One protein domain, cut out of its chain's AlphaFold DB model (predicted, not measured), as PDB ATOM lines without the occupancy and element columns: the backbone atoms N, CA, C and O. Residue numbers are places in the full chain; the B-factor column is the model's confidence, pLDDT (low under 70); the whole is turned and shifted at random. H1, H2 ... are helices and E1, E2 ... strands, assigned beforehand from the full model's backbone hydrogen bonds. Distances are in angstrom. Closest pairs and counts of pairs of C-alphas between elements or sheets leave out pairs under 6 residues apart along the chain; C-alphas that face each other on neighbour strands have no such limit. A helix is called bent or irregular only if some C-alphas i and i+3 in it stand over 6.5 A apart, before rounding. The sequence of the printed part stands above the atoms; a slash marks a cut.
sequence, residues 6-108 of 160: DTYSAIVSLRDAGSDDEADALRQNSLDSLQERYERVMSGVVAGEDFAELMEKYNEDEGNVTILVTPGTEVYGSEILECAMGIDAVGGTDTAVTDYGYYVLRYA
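What this domain is: This is residues 6 to 108 of the 160 residues of the protein "PPIC-type PPIASE domain protein" of Eubacterium sp. CAG:786 (UniProt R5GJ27). A long helix, H2, bends into an arch over a two-stranded hairpin of E1 and E2, and the short helix H4 packs on that hairpin on the side away from the arch. H1 lies side by side with arm H2a at one end of the arch, H3 folds back beside arm H2b at the other, and a long loop, residues 59 to 77, leads from H3 to H4. The printed part has 103 residues with four named helices and two named strands, in the order H1 H2 H3 H4 E1 E2; the sheet, E1 - E2, is antiparallel and the class is mostly helix. The whole is compact, with a radius of gyration of the C-alphas of 14.6 A and spans of 41 by 34 by 24 A.

Where its parts are: H1, residues 6 to 16, begins with C-alpha 6 at (5.500, -38.391, -37.146) and is 15.3 A long. H2, residues 20 to 47, was assigned as one helix by its hydrogen bonds but is bent: C-alphas 33 and 36 are 7.5 A apart. Its arms are H2a, residues 20 to 33, 20.4 A long, and H2b, residues 36 to 47, 16.3 A long, ending with C-alpha 47 at (37.747, -43.227, -46.637). H3 is residues 51 to 58, 10.2 A, and H4 residues 78 to 85, 10.5 A. E1 is residues 93 to 98, 16.2 A, and E2 residues 101 to 106, 16.5 A, ending with C-alpha 106 at (27.679, -53.683, -45.429).

How they stand to each other: H1 and H2a form a helical hairpin: they touch, closest at the C-alphas of Ile 11 and Ala 23, 5.0 A apart, with a shallow tilt of 19 degrees, opposite ways. H2a and H2b are only just about perpendicular, at 71 degrees. H2b and H3 form a second helical hairpin, with a shallow tilt of 15 degrees, opposite ways; they touch, closest at the C-alphas of Val 41 and Leu 54, 6.8 A apart. The closest C-alphas of H2a and E2 are Leu 31 and Gly 101, 6.4 A; those of H2b and E2 are Tyr 38 and Tyr 102, 7.4 A. The closest C-alphas of H4 and E1 are Ile 80 and Ala 96, 5.5 A. H4 touches no helix. E1 and E2 form a hairpin at 156 degrees, with N 96 and O 103 at 2.8 A and N 103 and O 96 at 2.9 A, within hydrogen-bond range. Every O i to N i+4 pair is within range in H1, H2b, H3 and H4, and 9 of 10 in H2a.

The domain as a whole: The C-alphas farthest apart, Ala 17 and Gly 48, are 42.6 A apart. The printed part has no cut. The link from H3 to H4 is long, with 19 residues. Mean pLDDT of the printed part is 93.2; residues 63 to 64 are under 70.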
ATOM      1  N   ASP A   6       6.575 -39.170 -36.526       96.62
ATOM      2  CA  ASP A   6       5.500 -38.391 -37.146       96.62
ATOM      3  C   ASP A   6       5.689 -38.350 -38.665       96.62
ATOM      4  O   ASP A   6       4.739 -38.578 -39.417       96.62
ATOM      5  N   THR A   7       6.927 -38.143 -39.116       97.25
ATOM      6  CA  THR A   7       7.300 -38.197 -40.532       97.25
ATOM      7  C   THR A   7       7.022 -39.577 -41.132       97.25
ATOM      8  O   THR A   7       6.345 -39.673 -42.156       97.25
ATOM      9  N   TYR A   8       7.488 -40.648 -40.484       95.12
ATOM     10  CA  TYR A   8       7.233 -42.024 -40.926       95.12
ATOM     11  C   TYR A   8       5.726 -42.323 -41.017       95.12
ATOM     12  O   TYR A   8       5.230 -42.771 -42.051       95.12
ATOM     13  N   SER A   9       4.979 -42.018 -39.954       97.69
ATOM     14  CA  SER A   9       3.535 -42.259 -39.873       97.69
ATOM     15  C   SER A   9       2.762 -41.508 -40.963       97.69
ATOM     16  O   SER A   9       1.811 -42.041 -41.543       97.69
ATOM     17  N   ALA A  10       3.188 -40.284 -41.295       98.06
ATOM     18  CA  ALA A  10       2.602 -39.505 -42.380       98.06
ATOM     19  C   ALA A  10       2.856 -40.137 -43.759       98.06
ATOM     20  O   ALA A  10       1.924 -40.213 -44.560       98.06
ATOM     21  N   ILE A  11       4.075 -40.625 -44.023       97.94
ATOM     22  CA  ILE A  11       4.409 -41.319 -45.278       97.94
ATOM     23  C   ILE A  11       3.543 -42.574 -45.433       97.94
ATOM     24  O   ILE A  11       2.877 -42.732 -46.456       97.94
ATOM     25  N   VAL A  12       3.467 -43.417 -44.398       96.75
ATOM     26  CA  VAL A  12       2.643 -44.640 -44.417       96.75
ATOM     27  C   VAL A  12       1.167 -44.316 -44.642       96.75
ATOM     28  O   VAL A  12       0.519 -44.937 -45.478       96.75
ATOM     29  N   SER A  13       0.642 -43.289 -43.972       98.06
ATOM     30  CA  SER A  13      -0.756 -42.878 -44.146       98.06
ATOM     31  C   SER A  13      -1.069 -42.441 -45.585       98.06
ATOM     32  O   SER A  13      -2.170 -42.686 -46.075       98.06
ATOM     33  N   LEU A  14      -0.117 -41.796 -46.271       98.31
ATOM     34  CA  LEU A  14      -0.261 -41.420 -47.681       98.31
ATOM     35  C   LEU A  14      -0.247 -42.652 -48.596       98.31
ATOM     36  O   LEU A  14      -1.076 -42.730 -49.503       98.31
ATOM     37  N   ARG A  15       0.627 -43.631 -48.328       96.88
ATOM     38  CA  ARG A  15       0.655 -44.919 -49.048       96.88
ATOM     39  C   ARG A  15      -0.657 -45.682 -48.891       96.88
ATOM     40  O   ARG A  15      -1.250 -46.088 -49.887       96.88
ATOM     41  N   ASP A  16      -1.168 -45.789 -47.665       97.56
ATOM     42  CA  ASP A  16      -2.442 -46.459 -47.369       97.56
ATOM     43  C   ASP A  16      -3.636 -45.778 -48.060       97.56
ATOM     44  O   ASP A  16      -4.624 -46.426 -48.415       97.56
ATOM     45  N   ALA A  17      -3.545 -44.464 -48.286       97.69
ATOM     46  CA  ALA A  17      -4.531 -43.696 -49.039       97.69
ATOM     47  C   ALA A  17      -4.375 -43.811 -50.573       97.69
ATOM     48  O   ALA A  17      -5.227 -43.302 -51.305       97.69
ATOM     49  N   GLY A  18      -3.322 -44.472 -51.067       97.81
ATOM     50  CA  GLY A  18      -2.986 -44.573 -52.490       97.81
ATOM     51  C   GLY A  18      -2.367 -43.301 -53.083       97.81
ATOM     52  O   GLY A  18      -2.337 -43.146 -54.304       97.81
ATOM     53  N   SER A  19      -1.894 -42.379 -52.241       97.94
ATOM     54  CA  SER A  19      -1.245 -41.123 -52.635       97.94
ATOM     55  C   SER A  19       0.272 -41.298 -52.768       97.94
ATOM     56  O   SER A  19       1.051 -40.620 -52.096       97.94
ATOM     57  N   ASP A  20       0.700 -42.213 -53.638       97.00
ATOM     58  CA  ASP A  20       2.107 -42.615 -53.757       97.00
ATOM     59  C   ASP A  20       3.054 -41.461 -54.114       97.00
ATOM     60  O   ASP A  20       4.075 -41.282 -53.454       97.00
ATOM     61  N   ASP A  21       2.687 -40.619 -55.083       98.12
ATOM     62  CA  ASP A  21       3.515 -39.477 -55.494       98.12
ATOM     63  C   ASP A  21       3.733 -38.467 -54.347       98.12
ATOM     64  O   ASP A  21       4.802 -37.866 -54.220       98.12
ATOM     65  N   GLU A  22       2.721 -38.270 -53.495       98.06
ATOM     66  CA  GLU A  22       2.811 -37.378 -52.332       98.06
ATOM     67  C   GLU A  22       3.672 -37.997 -51.229       98.06
ATOM     68  O   GLU A  22       4.474 -37.291 -50.611       98.06
ATOM     69  N   ALA A  23       3.543 -39.309 -51.011       97.88
ATOM     70  CA  ALA A  23       4.392 -40.059 -50.093       97.88
ATOM     71  C   ALA A  23       5.865 -39.997 -50.531       97.88
ATOM     72  O   ALA A  23       6.739 -39.708 -49.714       97.88
ATOM     73  N   ASP A  24       6.137 -40.176 -51.827       97.50
ATOM     74  CA  ASP A  24       7.476 -40.076 -52.409       97.50
ATOM     75  C   ASP A  24       8.068 -38.672 -52.281       97.50
ATOM     76  O   ASP A  24       9.231 -38.517 -51.899       97.50
ATOM     77  N   ALA A  25       7.266 -37.639 -52.539       97.75
ATOM     78  CA  ALA A  25       7.695 -36.258 -52.362       97.75
ATOM     79  C   ALA A  25       7.998 -35.938 -50.890       97.75
ATOM     80  O   ALA A  25       9.004 -35.288 -50.598       97.75
ATOM     81  N   LEU A  26       7.156 -36.394 -49.956       98.00
ATOM     82  CA  LEU A  26       7.390 -36.211 -48.523       98.00
ATOM     83  C   LEU A  26       8.661 -36.936 -48.081       98.00
ATOM     84  O   LEU A  26       9.506 -36.325 -47.432       98.00
ATOM     85  N   ARG A  27       8.835 -38.197 -48.492       97.56
ATOM     86  CA  ARG A  27      10.050 -38.970 -48.232       97.56
ATOM     87  C   ARG A  27      11.285 -38.225 -48.720       97.56
ATOM     88  O   ARG A  27      12.207 -38.030 -47.937       97.56
ATOM     89  N   GLN A  28      11.294 -37.761 -49.970       97.12
ATOM     90  CA  GLN A  28      12.450 -37.057 -50.526       97.12
ATOM     91  C   GLN A  28      12.775 -35.775 -49.749       97.12
ATOM     92  O   GLN A  28      13.922 -35.574 -49.363       97.12
ATOM     93  N   ASN A  29      11.770 -34.949 -49.450       96.62
ATOM     94  CA  ASN A  29      11.975 -33.733 -48.658       96.62
ATOM     95  C   ASN A  29      12.528 -34.048 -47.256       96.62
ATOM     96  O   ASN A  29      13.356 -33.306 -46.728       96.62
ATOM     97  N   SER A  30      12.092 -35.151 -46.648       97.19
ATOM     98  CA  SER A  30      12.594 -35.599 -45.347       97.19
ATOM     99  C   SER A  30      14.030 -36.128 -45.426       97.19
ATOM    100  O   SER A  30      14.821 -35.869 -44.517       97.19
ATOM    101  N   LEU A  31      14.416 -36.802 -46.518       97.25
ATOM    102  CA  LEU A  31      15.799 -37.249 -46.749       97.25
ATOM    103  C   LEU A  31      16.778 -36.079 -46.850       97.25
ATOM    104  O   LEU A  31      17.903 -36.200 -46.363       97.25
ATOM    105  N   ASP A  32      16.355 -34.945 -47.411       96.06
ATOM    106  CA  ASP A  32      17.193 -33.745 -47.511       96.06
ATOM    107  C   ASP A  32      17.631 -33.251 -46.117       96.06
ATOM    108  O   ASP A  32      18.757 -32.784 -45.937       96.06
ATOM    109  N   SER A  33      16.791 -33.431 -45.089       94.19
ATOM    110  CA  SER A  33      17.147 -33.101 -43.698       94.19
ATOM    111  C   SER A  33      18.215 -34.030 -43.101       94.19
ATOM    112  O   SER A  33      18.948 -33.638 -42.189       94.19
ATOM    113  N   LEU A  34      18.339 -35.249 -43.633       95.81
ATOM    114  CA  LEU A  34      19.328 -36.246 -43.220       95.81
ATOM    115  C   LEU A  34      20.604 -36.196 -44.071       95.81
ATOM    116  O   LEU A  34      21.587 -36.856 -43.726       95.81
ATOM    117  N   GLN A  35      20.616 -35.418 -45.156       95.56
ATOM    118  CA  GLN A  35      21.655 -35.469 -46.182       95.56
ATOM    119  C   GLN A  35      23.062 -35.206 -45.633       95.56
ATOM    120  O   GLN A  35      23.972 -35.975 -45.922       95.56
ATOM    121  N   GLU A  36      23.255 -34.193 -44.784       96.31
ATOM    122  CA  GLU A  36      24.580 -33.896 -44.212       96.31
ATOM    123  C   GLU A  36      25.132 -35.083 -43.401       96.31
ATOM    124  O   GLU A  36      26.323 -35.409 -43.450       96.31
ATOM    125  N   ARG A  37      24.259 -35.765 -42.652       95.50
ATOM    126  CA  ARG A  37      24.638 -36.938 -41.855       95.50
ATOM    127  C   ARG A  37      24.932 -38.135 -42.749       95.50
ATOM    128  O   ARG A  37      25.925 -38.822 -42.519       95.50
ATOM    129  N   TYR A  38      24.113 -38.345 -43.775       96.94
ATOM    130  CA  TYR A  38      24.337 -39.374 -44.781       96.94
ATOM    131  C   TYR A  38      25.686 -39.186 -45.487       96.94
ATOM    132  O   TYR A  38      26.513 -40.095 -45.497       96.94
ATOM    133  N   GLU A  39      25.963 -37.981 -45.987       97.44
ATOM    134  CA  GLU A  39      27.223 -37.639 -46.654       97.44
ATOM    135  C   GLU A  39      28.429 -37.843 -45.738       97.44
ATOM    136  O   GLU A  39      29.480 -38.318 -46.179       97.44
ATOM    137  N   ARG A  40      28.285 -37.535 -44.447       96.62
ATOM    138  CA  ARG A  40      29.324 -37.795 -43.451       96.62
ATOM    139  C   ARG A  40      29.608 -39.290 -43.301       96.62
ATOM    140  O   ARG A  40      30.781 -39.659 -43.286       96.62
ATOM    141  N   VAL A  41      28.574 -40.126 -43.194       97.06
ATOM    142  CA  VAL A  41      28.727 -41.589 -43.101       97.06
ATOM    143  C   VAL A  41      29.380 -42.130 -44.369       97.06
ATOM    144  O   VAL A  41      30.396 -42.814 -44.284       97.06
ATOM    145  N   MET A  42      28.872 -41.758 -45.545       97.44
ATOM    146  CA  MET A  42      29.419 -42.222 -46.821       97.44
ATOM    147  C   MET A  42      30.855 -41.755 -47.054       97.44
ATOM    148  O   MET A  42      31.662 -42.509 -47.591       97.44
ATOM    149  N   SER A  43      31.214 -40.551 -46.600       97.69
ATOM    150  CA  SER A  43      32.603 -40.082 -46.640       97.69
ATOM    151  C   SER A  43      33.523 -40.970 -45.801       97.69
ATOM    152  O   SER A  43      34.613 -41.304 -46.262       97.69
ATOM    153  N   GLY A  44      33.083 -41.384 -44.608       97.50
ATOM    154  CA  GLY A  44      33.827 -42.321 -43.762       97.50
ATOM    155  C   GLY A  44      33.955 -43.702 -44.405       97.50
ATOM    156  O   GLY A  44      35.050 -44.256 -44.466       97.50
ATOM    157  N   VAL A  45      32.866 -44.215 -44.986       96.69
ATOM    158  CA  VAL A  45      32.866 -45.483 -45.736       96.69
ATOM    159  C   VAL A  45      33.868 -45.440 -46.894       96.69
ATOM    160  O   VAL A  45      34.708 -46.328 -47.017       96.69
ATOM    161  N   VAL A  46      33.840 -44.383 -47.713       96.44
ATOM    162  CA  VAL A  46      34.761 -44.202 -48.849       96.44
ATOM    163  C   VAL A  46      36.210 -44.021 -48.388       96.44
ATOM    164  O   VAL A  46      37.132 -44.490 -49.055       96.44
ATOM    165  N   ALA A  47      36.427 -43.370 -47.245       97.06
ATOM    166  CA  ALA A  47      37.747 -43.227 -46.637       97.06
ATOM    167  C   ALA A  47      38.279 -44.536 -46.018       97.06
ATOM    168  O   ALA A  47      39.455 -44.594 -45.656       97.06
ATOM    169  N   GLY A  48      37.448 -45.579 -45.922       95.44
ATOM    170  CA  GLY A  48      37.804 -46.852 -45.303       95.44
ATOM    171  C   GLY A  48      37.849 -46.795 -43.776       95.44
ATOM    172  O   GLY A  48      38.605 -47.554 -43.171       95.44
ATOM    173  N   GLU A  49      37.083 -45.890 -43.157       96.50
ATOM    174  CA  GLU A  49      36.874 -45.885 -41.705       96.50
ATOM    175  C   GLU A  49      36.241 -47.210 -41.245       96.50
ATOM    176  O   GLU A  49      35.584 -47.922 -42.017       96.50
ATOM    177  N   ASP A  50      36.457 -47.565 -39.977       94.81
ATOM    178  CA  ASP A  50      35.886 -48.784 -39.420       94.81
ATOM    179  C   ASP A  50      34.355 -48.690 -39.388       94.81
ATOM    180  O   ASP A  50      33.764 -47.739 -38.873       94.81
ATOM    181  N   PHE A  51      33.690 -49.684 -39.974       93.88
ATOM    182  CA  PHE A  51      32.241 -49.635 -40.126       93.88
ATOM    183  C   PHE A  51      31.514 -49.846 -38.799       93.88
ATOM    184  O   PHE A  51      30.428 -49.303 -38.627       93.88
ATOM    185  N   ALA A  52      32.100 -50.579 -37.846       91.94
ATOM    186  CA  ALA A  52      31.521 -50.701 -36.514       91.94
ATOM    187  C   ALA A  52      31.612 -49.375 -35.749       91.94
ATOM    188  O   ALA A  52      30.627 -48.988 -35.126       91.94
ATOM    189  N   GLU A  53      32.713 -48.628 -35.878       94.12
ATOM    190  CA  GLU A  53      32.818 -47.269 -35.321       94.12
ATOM    191  C   GLU A  53      31.807 -46.300 -35.966       94.12
ATOM    192  O   GLU A  53      31.172 -45.496 -35.276       94.12
ATOM    193  N   LEU A  54      31.607 -46.386 -37.289       93.94
ATOM    194  CA  LEU A  54      30.577 -45.604 -37.983       93.94
ATOM    195  C   LEU A  54      29.166 -45.963 -37.498       93.94
ATOM    196  O   LEU A  54      28.360 -45.062 -37.260       93.94
ATOM    197  N   MET A  55      28.867 -47.252 -37.319       91.81
ATOM    198  CA  MET A  55      27.586 -47.703 -36.771       91.81
ATOM    199  C   MET A  55      27.388 -47.216 -35.336       91.81
ATOM    200  O   MET A  55      26.350 -46.635 -35.053       91.81
ATOM    201  N   GLU A  56      28.375 -47.360 -34.450       91.50
ATOM    202  CA  GLU A  56      28.282 -46.891 -33.057       91.50
ATOM    203  C   GLU A  56      27.945 -45.395 -32.975       91.50
ATOM    204  O   GLU A  56      27.197 -44.955 -32.102       91.50
ATOM    205  N   LYS A  57      28.471 -44.602 -33.911       92.38
ATOM    206  CA  LYS A  57      28.301 -43.150 -33.909       92.38
ATOM    207  C   LYS A  57      27.019 -42.659 -34.583       92.38
ATOM    208  O   LYS A  57      26.507 -41.608 -34.196       92.38
ATOM    209  N   TYR A  58      26.563 -43.334 -35.636       92.31
ATOM    210  CA  TYR A  58      25.507 -42.822 -36.517       92.31
ATOM    211  C   TYR A  58      24.267 -43.706 -36.605       92.31
ATOM    212  O   TYR A  58      23.251 -43.240 -37.132       92.31
ATOM    213  N   ASN A  59      24.330 -44.950 -36.130       89.81
ATOM    214  CA  ASN A  59      23.158 -45.803 -36.073       89.81
ATOM    215  C   ASN A  59      22.192 -45.292 -34.995       89.81
ATOM    216  O   ASN A  59      22.591 -44.959 -33.885       89.81
ATOM    217  N   GLU A  60      20.918 -45.231 -35.356       88.38
ATOM    218  CA  GLU A  60      19.821 -44.807 -34.475       88.38
ATOM    219  C   GLU A  60      18.854 -45.957 -34.198       88.38
ATOM    220  O   GLU A  60      17.956 -45.820 -33.374       88.38
ATOM    221  N   ASP A  61      19.033 -47.079 -34.894       81.69
ATOM    222  CA  ASP A  61      18.274 -48.290 -34.648       81.69
ATOM    223  C   ASP A  61      18.933 -49.053 -33.492       81.69
ATOM    224  O   ASP A  61      20.018 -49.619 -33.643       81.69
ATOM    225  N   GLU A  62      18.293 -49.042 -32.323       72.12
ATOM    226  CA  GLU A  62      18.738 -49.794 -31.138       72.12
ATOM    227  C   GLU A  62      18.581 -51.324 -31.304       72.12
ATOM    228  O   GLU A  62      18.955 -52.086 -30.410       72.12
ATOM    229  N   GLY A  63      18.012 -51.782 -32.424       69.38
ATOM    230  CA  GLY A  63      17.799 -53.184 -32.760       69.38
ATOM    231  C   GLY A  63      19.040 -53.931 -33.269       69.38
ATOM    232  O   GLY A  63      20.194 -53.576 -33.028       69.38
ATOM    233  N   ASN A  64      18.792 -55.046 -33.966       62.06
ATOM    234  CA  ASN A  64      19.847 -55.937 -34.452       62.06
ATOM    235  C   ASN A  64      20.664 -55.290 -35.579       62.06
ATOM    236  O   ASN A  64      20.184 -55.101 -36.691       62.06
ATOM    237  N   VAL A  65      21.946 -55.057 -35.295       75.69
ATOM    238  CA  VAL A  65      22.938 -54.455 -36.205       75.69
ATOM    239  C   VAL A  65      23.384 -55.422 -37.317       75.69
ATOM    240  O   VAL A  65      23.968 -55.022 -38.319       75.69
ATOM    241  N   THR A  66      23.120 -56.720 -37.158       85.44
ATOM    242  CA  THR A  66      23.413 -57.749 -38.162       85.44
ATOM    243  C   THR A  66      22.129 -58.458 -38.544       85.44
ATOM    244  O   THR A  66      21.433 -59.002 -37.686       85.44
ATOM    245  N   ILE A  67      21.839 -58.460 -39.842       86.38
ATOM    246  CA  ILE A  67      20.664 -59.102 -40.421       86.38
ATOM    247  C   ILE A  67      21.096 -60.286 -41.283       86.38
ATOM    248  O   ILE A  67      22.078 -60.205 -42.021       86.38
ATOM    249  N   LEU A  68      20.364 -61.395 -41.177       87.12
ATOM    250  CA  LEU A  68      20.510 -62.523 -42.090       87.12
ATOM    251  C   LEU A  68      19.558 -62.300 -43.259       87.12
ATOM    252  O   LEU A  68      18.348 -62.213 -43.063       87.12
ATOM    253  N   VAL A  69      20.110 -62.228 -44.465       87.69
ATOM    254  CA  VAL A  69      19.332 -62.049 -45.688       87.69
ATOM    255  C   VAL A  69      19.528 -63.266 -46.578       87.69
ATOM    256  O   VAL A  69      20.650 -63.621 -46.931       87.69
ATOM    257  N   THR A  70      18.423 -63.908 -46.938       85.12
ATOM    258  CA  THR A  70      18.384 -65.013 -47.901       85.12
ATOM    259  C   THR A  70      17.345 -64.725 -48.989       85.12
ATOM    260  O   THR A  70      16.411 -63.948 -48.752       85.12
ATOM    261  N   PRO A  71      17.460 -65.342 -50.182       82.38
ATOM    262  CA  PRO A  71      16.423 -65.228 -51.202       82.38
ATOM    263  C   PRO A  71      15.045 -65.604 -50.633       82.38
ATOM    264  O   PRO A  71      14.872 -66.705 -50.115       82.38
ATOM    265  N   GLY A  72      14.070 -64.696 -50.741       78.44
ATOM    266  CA  GLY A  72      12.711 -64.901 -50.219       78.44
ATOM    267  C   GLY A  72      12.503 -64.489 -48.758       78.44
ATOM    268  O   GLY A  72      11.469 -64.814 -48.186       78.44
ATOM    269  N   THR A  73      13.453 -63.783 -48.140       81.75
ATOM    270  CA  THR A  73      13.226 -63.154 -46.829       81.75
ATOM    271  C   THR A  73      12.136 -62.082 -46.940       81.75
ATOM    272  O   THR A  73      12.315 -61.113 -47.665       81.75
ATOM    273  N   GLU A  74      11.039 -62.224 -46.192       82.06
ATOM    274  CA  GLU A  74       9.918 -61.257 -46.168       82.06
ATOM    275  C   GLU A  74       9.903 -60.372 -44.906       82.06
ATOM    276  O   GLU A  74       9.042 -59.516 -44.742       82.06
ATOM    277  N   VAL A  75      10.851 -60.585 -43.986       84.50
ATOM    278  CA  VAL A  75      10.903 -59.886 -42.686       84.50
ATOM    279  C   VAL A  75      11.352 -58.428 -42.830       84.50
ATOM    280  O   VAL A  75      11.020 -57.592 -41.991       84.50
ATOM    281  N   TYR A  76      12.104 -58.118 -43.886       86.12
ATOM    282  CA  TYR A  76      12.618 -56.781 -44.174       86.12
ATOM    283  C   TYR A  76      11.916 -56.200 -45.401       86.12
ATOM    284  O   TYR A  76      11.519 -56.944 -46.298       86.12
ATOM    285  N   GLY A  77      11.791 -54.871 -45.455       87.38
ATOM    286  CA  GLY A  77      11.258 -54.181 -46.632       87.38
ATOM    287  C   GLY A  77      12.048 -54.519 -47.901       87.38
ATOM    288  O   GLY A  77      13.259 -54.758 -47.842       87.38
ATOM    289  N   SER A  78      11.360 -54.523 -49.045       91.12
ATOM    290  CA  SER A  78      11.917 -54.883 -50.358       91.12
ATOM    291  C   SER A  78      13.203 -54.132 -50.691       91.12
ATOM    292  O   SER A  78      14.152 -54.724 -51.186       91.12
ATOM    293  N   GLU A  79      13.273 -52.852 -50.347       93.69
ATOM    294  CA  GLU A  79      14.399 -51.970 -50.633       93.69
ATOM    295  C   GLU A  79      15.661 -52.389 -49.865       93.69
ATOM    296  O   GLU A  79      16.769 -52.315 -50.394       93.69
ATOM    297  N   ILE A  80      15.501 -52.873 -48.627       93.00
ATOM    298  CA  ILE A  80      16.611 -53.404 -47.823       93.00
ATOM    299  C   ILE A  80      17.070 -54.742 -48.402       93.00
ATOM    300  O   ILE A  80      18.272 -54.968 -48.520       93.00
ATOM    301  N   LEU A  81      16.131 -55.615 -48.779       92.81
ATOM    302  CA  LEU A  81      16.430 -56.916 -49.379       92.81
ATOM    303  C   LEU A  81      17.191 -56.762 -50.703       92.81
ATOM    304  O   LEU A  81      18.246 -57.370 -50.878       92.81
ATOM    305  N   GLU A  82      16.673 -55.938 -51.614       93.94
ATOM    306  CA  GLU A  82      17.275 -55.667 -52.921       93.94
ATOM    307  C   GLU A  82      18.671 -55.060 -52.777       93.94
ATOM    308  O   GLU A  82      19.606 -55.518 -53.431       93.94
ATOM    309  N   CYS A  83      18.838 -54.087 -51.875       95.75
ATOM    310  CA  CYS A  83      20.141 -53.495 -51.595       95.75
ATOM    311  C   CYS A  83      21.118 -54.525 -51.012       95.75
ATOM    312  O   CYS A  83      22.218 -54.682 -51.533       95.75
ATOM    313  N   ALA A  84      20.719 -55.270 -49.976       94.38
ATOM    314  CA  ALA A  84      21.583 -56.253 -49.325       94.38
ATOM    315  C   ALA A  84      22.055 -57.340 -50.305       94.38
ATOM    316  O   ALA A  84      23.234 -57.684 -50.324       94.38
ATOM    317  N   MET A  85      21.142 -57.859 -51.134       92.62
ATOM    318  CA  MET A  85      21.453 -58.881 -52.139       92.62
ATOM    319  C   MET A  85      22.218 -58.333 -53.353       92.62
ATOM    320  O   MET A  85      22.793 -59.122 -54.101       92.62
ATOM    321  N   GLY A  86      22.226 -57.014 -53.559       94.75
ATOM    322  CA  GLY A  86      22.950 -56.341 -54.638       94.75
ATOM    323  C   GLY A  86      24.427 -56.058 -54.346       94.75
ATOM    324  O   GLY A  86      25.150 -55.637 -55.246       94.75
ATOM    325  N   ILE A  87      24.905 -56.280 -53.117       96.56
ATOM    326  CA  ILE A  87      26.310 -56.044 -52.758       96.56
ATOM    327  C   ILE A  87      27.168 -57.238 -53.203       96.56
ATOM    328  O   ILE A  87      27.177 -58.291 -52.571       96.56
ATOM    329  N   ASP A  88      27.954 -57.049 -54.265       93.19
ATOM    330  CA  ASP A  88      28.676 -58.130 -54.961       93.19
ATOM    331  C   ASP A  88      29.790 -58.829 -54.155       93.19
ATOM    332  O   ASP A  88      30.242 -59.914 -54.532       93.19
ATOM    333  N   ALA A  89      30.310 -58.209 -53.092       95.12
ATOM    334  CA  ALA A  89      31.476 -58.725 -52.374       95.12
ATOM    335  C   ALA A  89      31.457 -58.400 -50.880       95.12
ATOM    336  O   ALA A  89      31.051 -57.312 -50.470       95.12
ATOM    337  N   VAL A  90      31.986 -59.327 -50.076       95.69
ATOM    338  CA  VAL A  90      32.210 -59.130 -48.640       95.69
ATOM    339  C   VAL A  90      33.042 -57.868 -48.400       95.69
ATOM    340  O   VAL A  90      34.080 -57.643 -49.020       95.69
ATOM    341  N   GLY A  91      32.573 -57.033 -47.479       94.69
ATOM    342  CA  GLY A  91      33.110 -55.712 -47.181       94.69
ATOM    343  C   GLY A  91      32.546 -54.590 -48.051       94.69
ATOM    344  O   GLY A  91      32.719 -53.432 -47.681       94.69
ATOM    345  N   GLY A  92      31.863 -54.911 -49.153       96.62
ATOM    346  CA  GLY A  92      31.133 -53.944 -49.963       96.62
ATOM    347  C   GLY A  92      29.998 -53.295 -49.177       96.62
ATOM    348  O   GLY A  92      29.475 -53.873 -48.220       96.62
ATOM    349  N   THR A  93      29.634 -52.082 -49.578       97.12
ATOM    350  CA  THR A  93      28.588 -51.291 -48.934       97.12
ATOM    351  C   THR A  93      27.673 -50.677 -49.968       97.12
ATOM    352  O   THR A  93      28.162 -50.214 -50.999       97.12
ATOM    353  N   ASP A  94      26.390 -50.581 -49.652       97.50
ATOM    354  CA  ASP A  94      25.423 -49.847 -50.462       97.50
ATOM    355  C   ASP A  94      24.332 -49.229 -49.572       97.50
ATOM    356  O   ASP A  94      24.294 -49.478 -48.366       97.50
ATOM    357  N   THR A  95      23.498 -48.353 -50.129       97.44
ATOM    358  CA  THR A  95      22.453 -47.632 -49.394       97.44
ATOM    359  C   THR A  95      21.064 -47.993 -49.900       97.44
ATOM    360  O   THR A  95      20.728 -47.717 -51.048       97.44
ATOM    361  N   ALA A  96      20.212 -48.489 -49.004       96.12
ATOM    362  CA  ALA A  96      18.777 -48.555 -49.230       96.12
ATOM    363  C   ALA A  96      18.104 -47.253 -48.770       96.12
ATOM    364  O   ALA A  96      18.373 -46.744 -47.674       96.12
ATOM    365  N   VAL A  97      17.204 -46.738 -49.605       96.56
ATOM    366  CA  VAL A  97      16.299 -45.636 -49.269       96.56
ATOM    367  C   VAL A  97      14.932 -46.232 -48.985       96.56
ATOM    368  O   VAL A  97      14.360 -46.888 -49.848       96.56
ATOM    369  N   THR A  98      14.419 -46.011 -47.780       94.69
ATOM    370  CA  THR A  98      13.147 -46.578 -47.325       94.69
ATOM    371  C   THR A  98      12.230 -45.482 -46.798       94.69
ATOM    372  O   THR A  98      12.642 -44.335 -46.600       94.69
ATOM    373  N   ASP A  99      10.988 -45.843 -46.493       95.44
ATOM    374  CA  ASP A  99      10.041 -44.947 -45.819       95.44
ATOM    375  C   ASP A  99      10.423 -44.659 -44.353       95.44
ATOM    376  O   ASP A  99       9.791 -43.833 -43.701       95.44
ATOM    377  N   TYR A 100      11.495 -45.280 -43.849       92.94
ATOM    378  CA  TYR A 100      12.118 -44.952 -42.569       92.94
ATOM    379  C   TYR A 100      13.351 -44.055 -42.714       92.94
ATOM    380  O   TYR A 100      13.809 -43.534 -41.705       92.94
ATOM    381  N   GLY A 101      13.915 -43.877 -43.912       95.12
ATOM    382  CA  GLY A 101      15.122 -43.080 -44.144       95.12
ATOM    383  C   GLY A 101      16.242 -43.863 -44.829       95.12
ATOM    384  O   GLY A 101      15.998 -44.700 -45.698       95.12
ATOM    385  N   TYR A 102      17.490 -43.572 -44.454       96.00
ATOM    386  CA  TYR A 102      18.675 -44.201 -45.044       96.00
ATOM    387  C   TYR A 102      19.163 -45.396 -44.223       96.00
ATOM    388  O   TYR A 102      19.493 -45.256 -43.034       96.00
ATOM    389  N   TYR A 103      19.338 -46.526 -44.905       94.81
ATOM    390  CA  TYR A 103      20.035 -47.710 -44.409       94.81
ATOM    391  C   TYR A 103      21.312 -47.913 -45.215       94.81
ATOM    392  O   TYR A 103      21.262 -48.297 -46.377       94.81
ATOM    393  N   VAL A 104      22.462 -47.657 -44.593       95.81
ATOM    394  CA  VAL A 104      23.765 -47.997 -45.175       95.81
ATOM    395  C   VAL A 104      24.100 -49.417 -44.744       95.81
ATOM    396  O   VAL A 104      24.288 -49.678 -43.557       95.81
ATOM    397  N   LEU A 105      24.143 -50.333 -45.702       95.62
ATOM    398  CA  LEU A 105      24.378 -51.752 -45.482       95.62
ATOM    399  C   LEU A 105      25.822 -52.101 -45.828       95.62
ATOM    400  O   LEU A 105      26.415 -51.512 -46.730       95.62
ATOM    401  N   ARG A 106      26.378 -53.086 -45.120       95.56
ATOM    402  CA  ARG A 106      27.679 -53.683 -45.429       95.56
ATOM    403  C   ARG A 106      27.533 -55.188 -45.522       95.56
ATOM    404  O   ARG A 106      27.024 -55.812 -44.592       95.56
ATOM    405  N   TYR A 107      28.047 -55.778 -46.596       95.94
ATOM    406  CA  TYR A 107      28.096 -57.227 -46.700       95.94
ATOM    407  C   TYR A 107      29.156 -57.772 -45.733       95.94
ATOM    408  O   TYR A 107      30.354 -57.672 -45.988       95.94
ATOM    409  N   ALA A 108      28.727 -58.287 -44.580       92.94
ATOM    410  CA  ALA A 108      29.638 -58.706 -43.517       92.94
ATOM    411  C   ALA A 108      30.374 -60.018 -43.834       92.94
ATOM    412  O   ALA A 108      31.593 -60.081 -43.682       92.94
TER     413      ALA A 108